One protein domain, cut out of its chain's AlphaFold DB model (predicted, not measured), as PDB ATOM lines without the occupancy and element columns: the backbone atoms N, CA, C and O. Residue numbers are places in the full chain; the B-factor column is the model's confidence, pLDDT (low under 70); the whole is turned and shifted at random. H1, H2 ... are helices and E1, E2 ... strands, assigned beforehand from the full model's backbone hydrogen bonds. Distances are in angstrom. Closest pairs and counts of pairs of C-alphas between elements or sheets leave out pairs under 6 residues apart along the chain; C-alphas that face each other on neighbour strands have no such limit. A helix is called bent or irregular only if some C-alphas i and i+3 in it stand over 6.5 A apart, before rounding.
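Overview. This is residues 97 to 200 of the 201 residues of an uncharacterized protein of Ktedonobacterales bacterium (UniProt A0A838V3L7). A narrow sheet of three long strands has the helix H4 packed along one face, over E2 and E3, while the helix H1 stands up from the opposite face over the edge strand E1. Two short helices, H2 and H3, sit beyond the end of H1, and H3 also packs on H4. The printed part has 104 residues, with four named helices and three named strands in the order H1 H2 H3 E1 E2 E3 H4; the sheet runs E1 - E2 - E3, all antiparallel, and the class is mixed, helices and strands. The whole is compact, with a radius of gyration of the C-alphas of 14.1 A, but elongated in outline, spanning 46 by 29 by 24 A.

Along the chain. E2, residues 150 to 157, is the longest strand, 23.2 A from C-alpha 150 at (149.721, 166.964, 145.268) to C-alpha 157. E1, residues 134 to 140, and E3, residues 169 to 175, each measure 20.2 A. H4, residues 183 to 199, measures 26.7 A and ends with C-alpha 199 at (157.795, 169.609, 175.310). It has a kink of 30 degrees near residue 193 and is irregular, but only just: C-alphas 194 and 197 are 6.6 A apart. H1, residues 97 to 112, measures 22.6 A and begins with C-alpha 97 at (170.002, 153.342, 164.357). H2 is residues 115 to 119 and H3 is residues 121 to 127.

Arrangement. E1, E2 and E3 form a meander, each strand the antiparallel neighbour of the one before. In the hairpin E1 and E2, N 136 and O 154 are 2.9 A apart, within hydrogen-bond range; in the hairpin E2 and E3, so are N 153 and O 173, at 2.9 A. H4 is on the sheet at a height of 7.7 A, over E2 and E3, making two layers, a helix on one face of a sheet. It runs only just along the strands, at 29 degrees to E3 on the local plane; the closest C-alphas of H4 and E2 are those of Glu 184 and Phe 153, 5.8 A apart. H1 is on the opposite face, over E1, and stands up from the sheet, its line rising 61 degrees out of the local plane; the closest C-alphas of H1 and E1 are those of Arg 108 and Gly 134, 3.9 A apart. H1 and H4 are apart. H1 and H3 only just touch, with 3 pairs of C-alphas within 8 A, the closest those of Val 112 and Ile 127, 5.9 A. H1 and H2 touch only at the corner, and only just, with 3 such pairs, the closest Val 111 and Gly 117, 5.7 A. H2 touches H3, closest at the C-alphas of Val 116 and Trp 123, 6.1 A, and only grazes the sheet with residues 115 to 116. H3 is not on the sheet; it touches residues 185 to 189 of H4, at a steep tilt of 38 degrees, the same way, with the C-alphas of Val 126 and Pro 189 closest at 5.9 A. Every O i to N i+4 pair is within hydrogen-bond range in H1 and H2, but 0 of 3 in H3 and 6 of 13 in H4, where the O i to N i+3 pairs within range are 4 of 4 and 9 of 14.

Size, cuts and confidence. The two C-alphas farthest apart, those of Ala 145 and Gly 200, are 47.8 A apart. The printed part has no cut, and the link from E2 to E3, 11 residues, is long. The mean pLDDT of the printed part is 87.6; it is under 70 at residues 141 to 147, 164, 178 to 181 and 200.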
ATOM      1  N   ALA A  97     169.789 151.957 163.938       94.56
ATOM      2  CA  ALA A  97     170.002 153.342 164.357       94.56
ATOM      3  C   ALA A  97     170.987 154.083 163.435       94.56
ATOM      4  O   ALA A  97     170.747 155.231 163.085       94.56
ATOM      5  N   GLN A  98     172.033 153.395 162.955       94.62
ATOM      6  CA  GLN A  98     172.984 153.927 161.973       94.62
ATOM      7  C   GLN A  98     172.282 154.326 160.666       94.62
ATOM      8  O   GLN A  98     172.528 155.396 160.118       94.62
ATOM      9  N   THR A  99     171.390 153.465 160.162       96.00
ATOM     10  CA  THR A  99     170.588 153.758 158.965       96.00
ATOM     11  C   THR A  99     169.666 154.944 159.217       96.00
ATOM     12  O   THR A  99     169.586 155.836 158.381       96.00
ATOM     13  N   ALA A 100     168.993 154.973 160.368       95.56
ATOM     14  CA  ALA A 100     168.109 156.067 160.738       95.56
ATOM     15  C   ALA A 100     168.859 157.405 160.786       95.56
ATOM     16  O   ALA A 100     168.416 158.364 160.163       95.56
ATOM     17  N   GLN A 101     170.019 157.440 161.445       95.00
ATOM     18  CA  GLN A 101     170.884 158.613 161.514       95.00
ATOM     19  C   GLN A 101     171.294 159.094 160.117       95.00
ATOM     20  O   GLN A 101     171.080 160.260 159.801       95.00
ATOM     21  N   GLY A 102     171.787 158.199 159.254       95.56
ATOM     22  CA  GLY A 102     172.162 158.571 157.886       95.56
ATOM     23  C   GLY A 102     170.989 159.137 157.074       95.56
ATOM     24  O   GLY A 102     171.168 160.057 156.281       95.56
ATOM     25  N   VAL A 103     169.764 158.645 157.299       96.38
ATOM     26  CA  VAL A 103     168.559 159.219 156.676       96.38
ATOM     27  C   VAL A 103     168.243 160.603 157.249       96.38
ATOM     28  O   VAL A 103     167.887 161.492 156.481       96.38
ATOM     29  N   ARG A 104     168.385 160.822 158.563       96.12
ATOM     30  CA  ARG A 104     168.183 162.149 159.175       96.12
ATOM     31  C   ARG A 104     169.184 163.167 158.637       96.12
ATOM     32  O   ARG A 104     168.771 164.249 158.234       96.12
ATOM     33  N   GLU A 105     170.460 162.802 158.553       95.69
ATOM     34  CA  GLU A 105     171.513 163.629 157.946       95.69
ATOM     35  C   GLU A 105     171.177 163.966 156.486       95.69
ATOM     36  O   GLU A 105     171.131 165.137 156.117       95.69
ATOM     37  N   ALA A 106     170.788 162.971 155.681       95.88
ATOM     38  CA  ALA A 106     170.365 163.204 154.299       95.88
ATOM     39  C   ALA A 106     169.114 164.104 154.192       95.88
ATOM     40  O   ALA A 106     169.007 164.917 153.274       95.88
ATOM     41  N   MET A 107     168.165 163.990 155.125       96.06
ATOM     42  CA  MET A 107     166.996 164.876 155.203       96.06
ATOM     43  C   MET A 107     167.389 166.313 155.575       96.06
ATOM     44  O   MET A 107     166.751 167.265 155.120       96.06
ATOM     45  N   ARG A 108     168.426 166.505 156.397       95.94
ATOM     46  CA  ARG A 108     168.983 167.836 156.653       95.94
ATOM     47  C   ARG A 108     169.655 168.386 155.399       95.94
ATOM     48  O   ARG A 108     169.384 169.528 155.033       95.94
ATOM     49  N   ASP A 109     170.447 167.573 154.713       95.75
ATOM     50  CA  ASP A 109     171.112 167.969 153.473       95.75
ATOM     51  C   ASP A 109     170.113 168.320 152.361       95.75
ATOM     52  O   ASP A 109     170.313 169.311 151.663       95.75
ATOM     53  N   ASP A 110     168.990 167.605 152.219       94.31
ATOM     54  CA  ASP A 110     167.945 167.967 151.240       94.31
ATOM     55  C   ASP A 110     167.279 169.315 151.574       94.31
ATOM     56  O   ASP A 110     166.915 170.076 150.672       94.31
ATOM     57  N   VAL A 111     167.157 169.664 152.859       95.00
ATOM     58  CA  VAL A 111     166.668 170.989 153.270       95.00
ATOM     59  C   VAL A 111     167.688 172.082 152.948       95.00
ATOM     60  O   VAL A 111     167.305 173.144 152.457       95.00
ATOM     61  N   VAL A 112     168.975 171.847 153.205       94.94
ATOM     62  CA  VAL A 112     170.028 172.869 153.051       94.94
ATOM     63  C   VAL A 112     170.469 173.033 151.594       94.94
ATOM     64  O   VAL A 112     170.626 174.159 151.124       94.94
ATOM     65  N   PHE A 113     170.664 171.927 150.882       93.75
ATOM     66  CA  PHE A 113     171.261 171.874 149.544       93.75
ATOM     67  C   PHE A 113     170.294 171.374 148.465       93.75
ATOM     68  O   PHE A 113     170.549 171.571 147.278       93.75
ATOM     69  N   GLY A 114     169.197 170.722 148.858       90.81
ATOM     70  CA  GLY A 114     168.186 170.195 147.943       90.81
ATOM     71  C   GLY A 114     167.137 171.231 147.540       90.81
ATOM     72  O   GLY A 114     167.426 172.413 147.342       90.81
ATOM     73  N   THR A 115     165.884 170.787 147.387       87.69
ATOM     74  CA  THR A 115     164.808 171.617 146.803       87.69
ATOM     75  C   THR A 115     164.543 172.893 147.609       87.69
ATOM     76  O   THR A 115     164.335 173.959 147.030       87.69
ATOM     77  N   VAL A 116     164.563 172.799 148.942       88.81
ATOM     78  CA  VAL A 116     164.337 173.947 149.838       88.81
ATOM     79  C   VAL A 116     165.495 174.942 149.718       88.81
ATOM     80  O   VAL A 116     165.264 176.121 149.451       88.81
ATOM     81  N   GLY A 117     166.733 174.453 149.828       89.94
ATOM     82  CA  GLY A 117     167.965 175.224 149.658       89.94
ATOM     83  C   GLY A 117     168.022 176.004 148.352       89.94
ATOM     84  O   GLY A 117     168.214 177.223 148.351       89.94
ATOM     85  N   ALA A 118     167.779 175.305 147.245       90.81
ATOM     86  CA  ALA A 118     167.811 175.870 145.901       90.81
ATOM     87  C   ALA A 118     166.723 176.931 145.647       90.81
ATOM     88  O   ALA A 118     166.887 177.764 144.758       90.81
ATOM     89  N   SER A 119     165.632 176.934 146.424       88.69
ATOM     90  CA  SER A 119     164.526 177.892 146.256       88.69
ATOM     91  C   SER A 119     164.877 179.309 146.736       88.69
ATOM     92  O   SER A 119     164.292 180.282 146.259       88.69
ATOM     93  N   GLY A 120     165.849 179.458 147.647       88.38
ATOM     94  CA  GLY A 120     166.314 180.765 148.127       88.38
ATOM     95  C   GLY A 120     165.237 181.608 148.833       88.38
ATOM     96  O   GLY A 120     164.219 181.101 149.294       88.38
ATOM     97  N   GLY A 121     165.473 182.918 148.969       91.25
ATOM     98  CA  GLY A 121     164.487 183.880 149.486       91.25
ATOM     99  C   GLY A 121     163.847 183.474 150.822       91.25
ATOM    100  O   GLY A 121     164.535 183.176 151.795       91.25
ATOM    101  N   GLN A 122     162.515 183.441 150.861       90.06
ATOM    102  CA  GLN A 122     161.727 183.066 152.043       90.06
ATOM    103  C   GLN A 122     161.998 181.640 152.567       90.06
ATOM    104  O   GLN A 122     161.813 181.395 153.760       90.06
ATOM    105  N   TRP A 123     162.503 180.714 151.739       92.75
ATOM    106  CA  TRP A 123     162.853 179.349 152.171       92.75
ATOM    107  C   TRP A 123     164.082 179.290 153.073       92.75
ATOM    108  O   TRP A 123     164.241 178.327 153.824       92.75
ATOM    109  N   GLN A 124     164.890 180.355 153.104       93.12
ATOM    110  CA  GLN A 124     165.980 180.489 154.071       93.12
ATOM    111  C   GLN A 124     165.481 180.414 155.518       93.12
ATOM    112  O   GLN A 124     166.221 179.976 156.393       93.12
ATOM    113  N   ARG A 125     164.211 180.756 155.783       94.69
ATOM    114  CA  ARG A 125     163.616 180.573 157.113       94.69
ATOM    115  C   ARG A 125     163.565 179.103 157.542       94.69
ATOM    116  O   ARG A 125     163.723 178.819 158.720       94.69
ATOM    117  N   VAL A 126     163.369 178.168 156.612       95.44
ATOM    118  CA  VAL A 126     163.327 176.731 156.930       95.44
ATOM    119  C   VAL A 126     164.717 176.230 157.322       95.44
ATOM    120  O   VAL A 126     164.866 175.510 158.306       95.44
ATOM    121  N   ILE A 127     165.740 176.675 156.591       94.75
ATOM    122  CA  ILE A 127     167.148 176.315 156.808       94.75
ATOM    123  C   ILE A 127     167.663 176.883 158.136       94.75
ATOM    124  O   ILE A 127     168.306 176.164 158.909       94.75
ATOM    125  N   ASN A 128     167.337 178.153 158.393       94.19
ATOM    126  CA  ASN A 128     167.778 178.931 159.554       94.19
ATOM    127  C   ASN A 128     166.823 178.831 160.754       94.19
ATOM    128  O   ASN A 128     166.988 179.564 161.728       94.19
ATOM    129  N   SER A 129     165.813 177.962 160.680       93.88
ATOM    130  CA  SER A 129     164.863 177.726 161.766       93.88
ATOM    131  C   SER A 129     165.588 177.315 163.045       93.88
ATOM    132  O   SER A 129     166.453 176.433 163.030       93.88
ATOM    133  N   SER A 130     165.168 177.903 164.166       91.25
ATOM    134  CA  SER A 130     165.656 177.539 165.501       91.25
ATOM    135  C   SER A 130     165.352 176.081 165.865       91.25
ATOM    136  O   SER A 130     166.076 175.468 166.647       91.25
ATOM    137  N   ALA A 131     164.325 175.501 165.239       91.44
ATOM    138  CA  ALA A 131     163.940 174.112 165.417       91.44
ATOM    139  C   ALA A 131     164.911 173.110 164.773       91.44
ATOM    140  O   ALA A 131     164.756 171.928 165.027       91.44
ATOM    141  N   ILE A 132     165.875 173.545 163.949       93.81
ATOM    142  CA  ILE A 132     166.820 172.684 163.212       93.81
ATOM    143  C   ILE A 132     166.088 171.556 162.462       93.81
ATOM    144  O   ILE A 132     165.937 170.430 162.930       93.81
ATOM    145  N   ILE A 133     165.590 171.889 161.272       96.31
ATOM    146  CA  ILE A 133     164.682 171.024 160.511       96.31
ATOM    147  C   ILE A 133     165.460 170.172 159.505       96.31
ATOM    148  O   ILE A 133     166.330 170.684 158.793       96.31
ATOM    149  N   GLY A 134     165.085 168.897 159.411       96.69
ATOM    150  CA  GLY A 134     165.394 168.006 158.292       96.69
ATOM    151  C   GLY A 134     164.095 167.549 157.636       96.69
ATOM    152  O   GLY A 134     163.079 167.373 158.311       96.69
ATOM    153  N   GLY A 135     164.086 167.377 156.318       95.50
ATOM    154  CA  GLY A 135     162.867 167.044 155.592       95.50
ATOM    155  C   GLY A 135     163.101 166.568 154.170       95.50
ATOM    156  O   GLY A 135     164.223 166.551 153.679       95.50
ATOM    157  N   LYS A 136     162.013 166.183 153.509       94.31
ATOM    158  CA  LYS A 136     162.006 165.828 152.089       94.31
ATOM    159  C   LYS A 136     160.745 166.376 151.435       94.31
ATOM    160  O   LYS A 136     159.629 166.120 151.893       94.31
ATOM    161  N   THR A 137     160.932 167.111 150.344       90.69
ATOM    162  CA  THR A 137     159.848 167.512 149.435       90.69
ATOM    163  C   THR A 137     159.417 166.344 148.549       90.69
ATOM    164  O   THR A 137     160.260 165.557 148.104       90.69
ATOM    165  N   GLY A 138     158.121 166.251 148.264       84.56
ATOM    166  CA  GLY A 138     157.549 165.279 147.335       84.56
ATOM    167  C   GLY A 138     156.489 165.917 146.443       84.56
ATOM    168  O   GLY A 138     155.766 166.816 146.861       84.56
ATOM    169  N   THR A 139     156.384 165.438 145.207       80.00
ATOM    170  CA  THR A 139     155.343 165.855 144.262       80.00
ATOM    171  C   THR A 139     154.748 164.605 143.628       80.00
ATOM    172  O   THR A 139     155.451 163.867 142.940       80.00
ATOM    173  N   ALA A 140     153.462 164.360 143.867       70.12
ATOM    174  CA  ALA A 140     152.740 163.204 143.346       70.12
ATOM    175  C   ALA A 140     151.716 163.658 142.302       70.12
ATOM    176  O   ALA A 140     150.930 164.574 142.559       70.12
ATOM    177  N   GLN A 141     151.719 163.040 141.121       67.00
ATOM    178  CA  GLN A 141     150.720 163.343 140.096       67.00
ATOM    179  C   GLN A 141     149.400 162.657 140.466       67.00
ATOM    180  O   GLN A 141     149.399 161.524 140.938       67.00
ATOM    181  N   VAL A 142     148.274 163.353 140.281       66.75
ATOM    182  CA  VAL A 142     146.953 162.838 140.680       66.75
ATOM    183  C   VAL A 142     146.344 161.980 139.568       66.75
ATOM    184  O   VAL A 142     145.917 160.857 139.818       66.75
ATOM    185  N   SER A 143     146.300 162.493 138.335       65.38
ATOM    186  CA  SER A 143     145.946 161.742 137.119       65.38
ATOM    187  C   SER A 143     146.193 162.602 135.879       65.38
ATOM    188  O   SER A 143     146.273 163.823 135.995       65.38
ATOM    189  N   ASP A 144     146.185 162.003 134.688       63.66
ATOM    190  CA  ASP A 144     146.247 162.752 133.422       63.66
ATOM    191  C   ASP A 144     145.091 163.763 133.266       63.66
ATOM    192  O   ASP A 144     145.236 164.787 132.603       63.66
ATOM    193  N   ALA A 145     143.942 163.500 133.905       61.31
ATOM    194  CA  ALA A 145     142.767 164.375 133.892       61.31
ATOM    195  C   ALA A 145     142.849 165.537 134.902       61.31
ATOM    196  O   ALA A 145     142.085 166.498 134.803       61.31
ATOM    197  N   HIS A 146     143.769 165.462 135.868       64.00
ATOM    198  CA  HIS A 146     143.970 166.467 136.909       64.00
ATOM    199  C   HIS A 146     145.422 166.955 136.868       64.00
ATOM    200  O   HIS A 146     146.290 166.360 137.506       64.00
ATOM    201  N   PRO A 147     145.701 168.050 136.135       66.56
ATOM    202  CA  PRO A 147     147.071 168.476 135.850       66.56
ATOM    203  C   PRO A 147     147.817 168.987 137.087       66.56
ATOM    204  O   PRO A 147     149.044 169.060 137.078       66.56
ATOM    205  N   ASN A 148     147.095 169.344 138.154       74.38
ATOM    206  CA  ASN A 148     147.713 169.839 139.371       74.38
ATOM    207  C   ASN A 148     148.137 168.664 140.266       74.38
ATOM    208  O   ASN A 148     147.283 167.870 140.663       74.38
ATOM    209  N   PRO A 149     149.428 168.558 140.623       76.31
ATOM    210  CA  PRO A 149     149.898 167.510 141.517       76.31
ATOM    211  C   PRO A 149     149.491 167.782 142.971       76.31
ATOM    212  O   PRO A 149     149.090 168.889 143.330       76.31
ATOM    213  N   ASN A 150     149.661 166.777 143.824       79.81
ATOM    214  CA  ASN A 150     149.721 166.964 145.268       79.81
ATOM    215  C   ASN A 150     151.171 167.230 145.671       79.81
ATOM    216  O   ASN A 150     152.071 166.474 145.286       79.81
ATOM    217  N   SER A 151     151.394 168.267 146.471       86.94
ATOM    218  CA  SER A 151     152.712 168.578 147.018       86.94
ATOM    219  C   SER A 151     152.797 168.193 148.489       86.94
ATOM    220  O   SER A 151     151.836 168.352 149.245       86.94
ATOM    221  N   TRP A 152     153.945 167.652 148.877       89.69
ATOM    222  CA  TRP A 152     154.195 167.063 150.184       89.69
ATOM    223  C   TRP A 152     155.489 167.612 150.770       89.69
ATOM    224  O   TRP A 152     156.491 167.783 150.070       89.69
ATOM    225  N   PHE A 153     155.495 167.788 152.084       93.88
ATOM    226  CA  PHE A 153     156.711 167.952 152.858       93.88
ATOM    227  C   PHE A 153     156.616 167.115 154.129       93.88
ATOM    228  O   PHE A 153     155.785 167.379 155.000       93.88
ATOM    229  N   ILE A 154     157.462 166.092 154.217       95.75
ATOM    230  CA  ILE A 154     157.683 165.352 155.461       95.75
ATOM    231  C   ILE A 154     158.914 165.920 156.146       95.75
ATOM    232  O   ILE A 154     159.904 166.240 155.483       95.75
ATOM    233  N   SER A 155     158.867 166.060 157.463       97.00
ATOM    234  CA  SER A 155     159.992 166.615 158.205       97.00
ATOM    235  C   SER A 155     160.052 166.127 159.641       97.00
ATOM    236  O   SER A 155     159.092 165.560 160.164       97.00
ATOM    237  N   LEU A 156     161.203 166.371 160.256       97.50
ATOM    238  CA  LEU A 156     161.506 166.091 161.649       97.50
ATOM    239  C   LEU A 156     162.328 167.238 162.251       97.50
ATOM    240  O   LEU A 156     163.084 167.907 161.537       97.50
ATOM    241  N   ALA A 157     162.132 167.474 163.545       95.44
ATOM    242  CA  ALA A 157     162.810 168.489 164.352       95.44
ATOM    243  C   ALA A 157     162.491 168.257 165.842       95.44
ATOM    244  O   ALA A 157     161.503 167.627 166.165       95.44
ATOM    245  N   GLN A 158     163.222 168.749 166.826       92.00
ATOM    246  CA  GLN A 158     164.572 169.267 166.742       92.00
ATOM    247  C   GLN A 158     165.555 168.107 166.754       92.00
ATOM    248  O   GLN A 158     165.440 167.223 167.601       92.00
ATOM    249  N   ASP A 159     166.492 168.114 165.816       89.00
ATOM    250  CA  ASP A 159     167.554 167.117 165.711       89.00
ATOM    251  C   ASP A 159     168.908 167.833 165.611       89.00
ATOM    252  O   ASP A 159     168.987 168.964 165.124       89.00
ATOM    253  N   ASP A 160     169.960 167.196 166.114       84.19
ATOM    254  CA  ASP A 160     171.327 167.715 166.061       84.19
ATOM    255  C   ASP A 160     172.119 167.196 164.851       84.19
ATOM    256  O   ASP A 160     173.233 167.662 164.617       84.19
ATOM    257  N   PHE A 161     171.541 166.273 164.071       82.62
ATOM    258  CA  PHE A 161     172.072 165.730 162.820       82.62
ATOM    259  C   PHE A 161     173.545 165.307 162.915       82.62
ATOM    260  O   PHE A 161     174.353 165.627 162.043       82.62
ATOM    261  N   GLY A 162     173.891 164.605 163.999       71.50
ATOM    262  CA  GLY A 162     175.235 164.055 164.218       71.50
ATOM    263  C   GLY A 162     175.762 164.186 165.649       71.50
ATOM    264  O   GLY A 162     176.847 163.688 165.945       71.50
ATOM    265  N   GLY A 163     175.009 164.821 166.551       72.69
ATOM    266  CA  GLY A 163     175.343 164.948 167.977       72.69
ATOM    267  C   GLY A 163     174.851 163.784 168.848       72.69
ATOM    268  O   GLY A 163     175.156 163.736 170.040       72.69
ATOM    269  N   GLY A 164     174.143 162.816 168.259       67.50
ATOM    270  CA  GLY A 164     173.631 161.626 168.948       67.50
ATOM    271  C   GLY A 164     172.231 161.803 169.541       67.50
ATOM    272  O   GLY A 164     171.701 160.866 170.145       67.50
ATOM    273  N   GLY A 165     171.619 162.977 169.359       76.00
ATOM    274  CA  GLY A 165     170.214 163.224 169.638       76.00
ATOM    275  C   GLY A 165     169.272 162.534 168.646       76.00
ATOM    276  O   GLY A 165     169.659 162.042 167.584       76.00
ATOM    277  N   LYS A 166     167.993 162.492 169.024       82.06
ATOM    278  CA  LYS A 166     166.889 162.070 168.157       82.06
ATOM    279  C   LYS A 166     165.960 163.252 167.943       82.06
ATOM    280  O   LYS A 166     165.698 163.985 168.900       82.06
ATOM    281  N   ALA A 167     165.396 163.369 166.747       89.88
ATOM    282  CA  ALA A 167     164.283 164.272 166.508       89.88
ATOM    283  C   ALA A 167     163.151 164.077 167.525       89.88
ATOM    284  O   ALA A 167     162.710 162.957 167.792       89.88
ATOM    285  N   GLN A 168     162.663 165.192 168.064       92.06
ATOM    286  CA  GLN A 168     161.621 165.196 169.096       92.06
ATOM    287  C   GLN A 168     160.197 165.158 168.522       92.06
ATOM    288  O   GLN A 168     159.279 164.624 169.141       92.06
ATOM    289  N   LEU A 169     160.012 165.732 167.337       95.81
ATOM    290  CA  LEU A 169     158.754 165.925 166.634       95.81
ATOM    291  C   LEU A 169     158.922 165.563 165.160       95.81
ATOM    292  O   LEU A 169     160.000 165.657 164.570       95.81
ATOM    293  N   VAL A 170     157.800 165.197 164.555       97.25
ATOM    294  CA  VAL A 170     157.674 164.967 163.119       97.25
ATOM    295  C   VAL A 170     156.428 165.666 162.600       97.25
ATOM    296  O   VAL A 170     155.455 165.853 163.337       97.25
ATOM    297  N   SER A 171     156.439 166.036 161.327       96.50
ATOM    298  CA  SER A 171     155.261 166.579 160.661       96.50
ATOM    299  C   SER A 171     155.171 166.113 159.216       96.50
ATOM    300  O   SER A 171     156.167 165.834 158.547       96.50
ATOM    301  N   THR A 172     153.934 166.039 158.735       95.56
ATOM    302  CA  THR A 172     153.597 165.803 157.335       95.56
ATOM    303  C   THR A 172     152.651 166.909 156.898       95.56
ATOM    304  O   THR A 172     151.566 167.054 157.459       95.56
ATOM    305  N   ILE A 173     153.077 167.698 155.918       93.69
ATOM    306  CA  ILE A 173     152.321 168.818 155.357       93.69
ATOM    307  C   ILE A 173     151.990 168.474 153.913       93.69
ATOM    308  O   ILE A 173     152.862 168.044 153.158       93.69
ATOM    309  N   ILE A 174     150.725 168.647 153.539       90.06
ATOM    310  CA  ILE A 174     150.227 168.317 152.204       90.06
ATOM    311  C   ILE A 174     149.423 169.486 151.682       90.06
ATOM    312  O   ILE A 174     148.598 170.063 152.393       90.06
ATOM    313  N   LYS A 175     149.648 169.787 150.411       86.12
ATOM    314  CA  LYS A 175     148.842 170.713 149.640       86.12
ATOM    315  C   LYS A 175     148.264 169.964 148.449       86.12
ATOM    316  O   LYS A 175     148.991 169.538 147.552       86.12
ATOM    317  N   GLU A 176     146.954 169.776 148.471       82.25
ATOM    318  CA  GLU A 176     146.246 169.075 147.405       82.25
ATOM    319  C   GLU A 176     146.051 169.976 146.184       82.25
ATOM    320  O   GLU A 176     145.826 171.181 146.324       82.25
ATOM    321  N   ASN A 177     146.097 169.382 144.989       77.44
ATOM    322  CA  ASN A 177     145.830 170.062 143.716       77.44
ATOM    323  C   ASN A 177     146.628 171.362 143.526       77.44
ATOM    324  O   ASN A 177     146.120 172.349 142.978       77.44
ATOM    325  N   ALA A 178     147.887 171.366 143.953       69.75
ATOM    326  CA  ALA A 178     148.758 172.517 143.862       69.75
ATOM    327  C   ALA A 178     150.177 172.120 143.463       69.75
ATOM    328  O   ALA A 178     150.816 171.261 144.065       69.75
ATOM    329  N   THR A 179     150.708 172.835 142.478       65.50
ATOM    330  CA  THR A 179     152.135 172.813 142.160       65.50
ATOM    331  C   THR A 179     152.942 173.332 143.349       65.50
ATOM    332  O   THR A 179     152.592 174.376 143.912       65.50
ATOM    333  N   GLY A 180     154.033 172.652 143.709       60.84
ATOM    334  CA  GLY A 180     154.835 173.059 144.861       60.84
ATOM    335  C   GLY A 180     156.272 172.553 144.844       60.84
ATOM    336  O   GLY A 180     156.563 171.462 145.310       60.84
ATOM    337  N   GLY A 181     157.192 173.391 144.362       63.75
ATOM    338  CA  GLY A 181     158.633 173.250 144.573       63.75
ATOM    339  C   GLY A 181     159.035 173.838 145.925       63.75
ATOM    340  O   GLY A 181     159.602 174.919 145.958       63.75
ATOM    341  N   ALA A 182     158.699 173.134 147.013       78.00
ATOM    342  CA  ALA A 182     159.000 173.453 148.418       78.00
ATOM    343  C   ALA A 182     158.055 174.401 149.187       78.00
ATOM    344  O   ALA A 182     158.309 174.649 150.360       78.00
ATOM    345  N   TYR A 183     156.961 174.935 148.639       86.69
ATOM    346  CA  TYR A 183     156.100 175.879 149.392       86.69
ATOM    347  C   TYR A 183     155.566 175.320 150.721       86.69
ATOM    348  O   TYR A 183     155.442 176.050 151.703       86.69
ATOM    349  N   GLU A 184     155.295 174.023 150.768       88.50
ATOM    350  CA  GLU A 184     154.782 173.299 151.931       88.50
ATOM    351  C   GLU A 184     155.785 173.324 153.088       88.50
ATOM    352  O   GLU A 184     155.389 173.342 154.252       88.50
ATOM    353  N   SER A 185     157.085 173.405 152.784       91.62
ATOM    354  CA  SER A 185     158.123 173.459 153.808       91.62
ATOM    355  C   SER A 185     158.120 174.766 154.594       91.62
ATOM    356  O   SER A 185     158.653 174.794 155.699       91.62
ATOM    357  N   LEU A 186     157.520 175.844 154.071       93.12
ATOM    358  CA  LEU A 186     157.449 177.136 154.770       93.12
ATOM    359  C   LEU A 186     156.564 177.091 156.018       93.12
ATOM    360  O   LEU A 186     156.734 177.930 156.898       93.12
ATOM    361  N   ILE A 187     155.657 176.115 156.105       94.31
ATOM    362  CA  ILE A 187     154.762 175.926 157.254       94.31
ATOM    363  C   ILE A 187     155.491 175.198 158.397       94.31
ATOM    364  O   ILE A 187     155.163 175.385 159.567       94.31
ATOM    365  N   ALA A 188     156.504 174.380 158.087       95.50
ATOM    366  CA  ALA A 188     157.177 173.547 159.081       95.50
ATOM    367  C   ALA A 188     157.844 174.345 160.223       95.50
ATOM    368  O   ALA A 188     157.659 173.949 161.375       95.50
ATOM    369  N   PRO A 189     158.556 175.469 159.977       95.81
ATOM    370  CA  PRO A 189     159.072 176.312 161.055       95.81
ATOM    371  C   PRO A 189     157.991 176.764 162.036       95.81
ATOM    372  O   PRO A 189     158.189 176.619 163.232       95.81
ATOM    373  N   ASP A 190     156.827 177.213 161.553       95.75
ATOM    374  CA  ASP A 190     155.743 177.674 162.433       95.75
ATOM    375  C   ASP A 190     155.239 176.560 163.353       95.75
ATOM    376  O   ASP A 190     155.022 176.785 164.543       95.75
ATOM    377  N   ILE A 191     155.094 175.344 162.817       95.75
ATOM    378  CA  ILE A 191     154.669 174.179 163.601       95.75
ATOM    379  C   ILE A 191     155.698 173.864 164.689       95.75
ATOM    380  O   ILE A 191     155.330 173.704 165.854       95.75
ATOM    381  N   TYR A 192     156.979 173.762 164.331       96.25
ATOM    382  CA  TYR A 192     158.001 173.329 165.281       96.25
ATOM    383  C   TYR A 192     158.364 174.401 166.302       96.25
ATOM    384  O   TYR A 192     158.489 174.082 167.481       96.25
ATOM    385  N   GLU A 193     158.494 175.658 165.884       94.75
ATOM    386  CA  GLU A 193     158.804 176.772 166.788       94.75
ATOM    387  C   GLU A 193     157.684 176.982 167.817       94.75
ATOM    388  O   GLU A 193     157.961 177.349 168.957       94.75
ATOM    389  N   PHE A 194     156.434 176.674 167.455       95.06
ATOM    390  CA  PHE A 194     155.320 176.651 168.400       95.06
ATOM    391  C   PHE A 194     155.326 175.411 169.310       95.06
ATOM    392  O   PHE A 194     155.075 175.524 170.508       95.06
ATOM    393  N   ALA A 195     155.575 174.221 168.755       94.44
ATOM    394  CA  ALA A 195     155.389 172.961 169.475       94.44
ATOM    395  C   ALA A 195     156.566 172.574 170.383       94.44
ATOM    396  O   ALA A 195     156.336 172.022 171.457       94.44
ATOM    397  N   LEU A 196     157.813 172.848 169.987       92.12
ATOM    398  CA  LEU A 196     159.002 172.449 170.753       92.12
ATOM    399  C   LEU A 196     159.024 173.015 172.185       92.12
ATOM    400  O   LEU A 196     159.290 172.240 173.105       92.12
ATOM    401  N   PRO A 197     158.675 174.295 172.437       91.94
ATOM    402  CA  PRO A 197     158.595 174.816 173.802       91.94
ATOM    403  C   PRO A 197     157.592 174.070 174.693       91.94
ATOM    404  O   PRO A 197     157.784 174.002 175.904       91.94
ATOM    405  N   LEU A 198     156.547 173.465 174.115       91.25
ATOM    406  CA  LEU A 198     155.534 172.710 174.863       91.25
ATOM    407  C   LEU A 198     156.043 171.352 175.367       91.25
ATOM    408  O   LEU A 198     155.400 170.753 176.224       91.25
ATOM    409  N   LEU A 199     157.173 170.855 174.849       84.69
ATOM    410  CA  LEU A 199     157.795 169.609 175.310       84.69
ATOM    411  C   LEU A 199     158.662 169.798 176.566       84.69
ATOM    412  O   LEU A 199     158.985 168.817 177.232       84.69
ATOM    413  N   GLY A 200     159.063 171.039 176.865       64.94
ATOM    414  CA  GLY A 200     159.972 171.392 177.961       64.94
ATOM    415  C   GLY A 200     159.293 171.902 179.239       64.94
ATOM    416  O   GLY A 200     159.988 172.457 180.092       64.94
TER     417      GLY A 200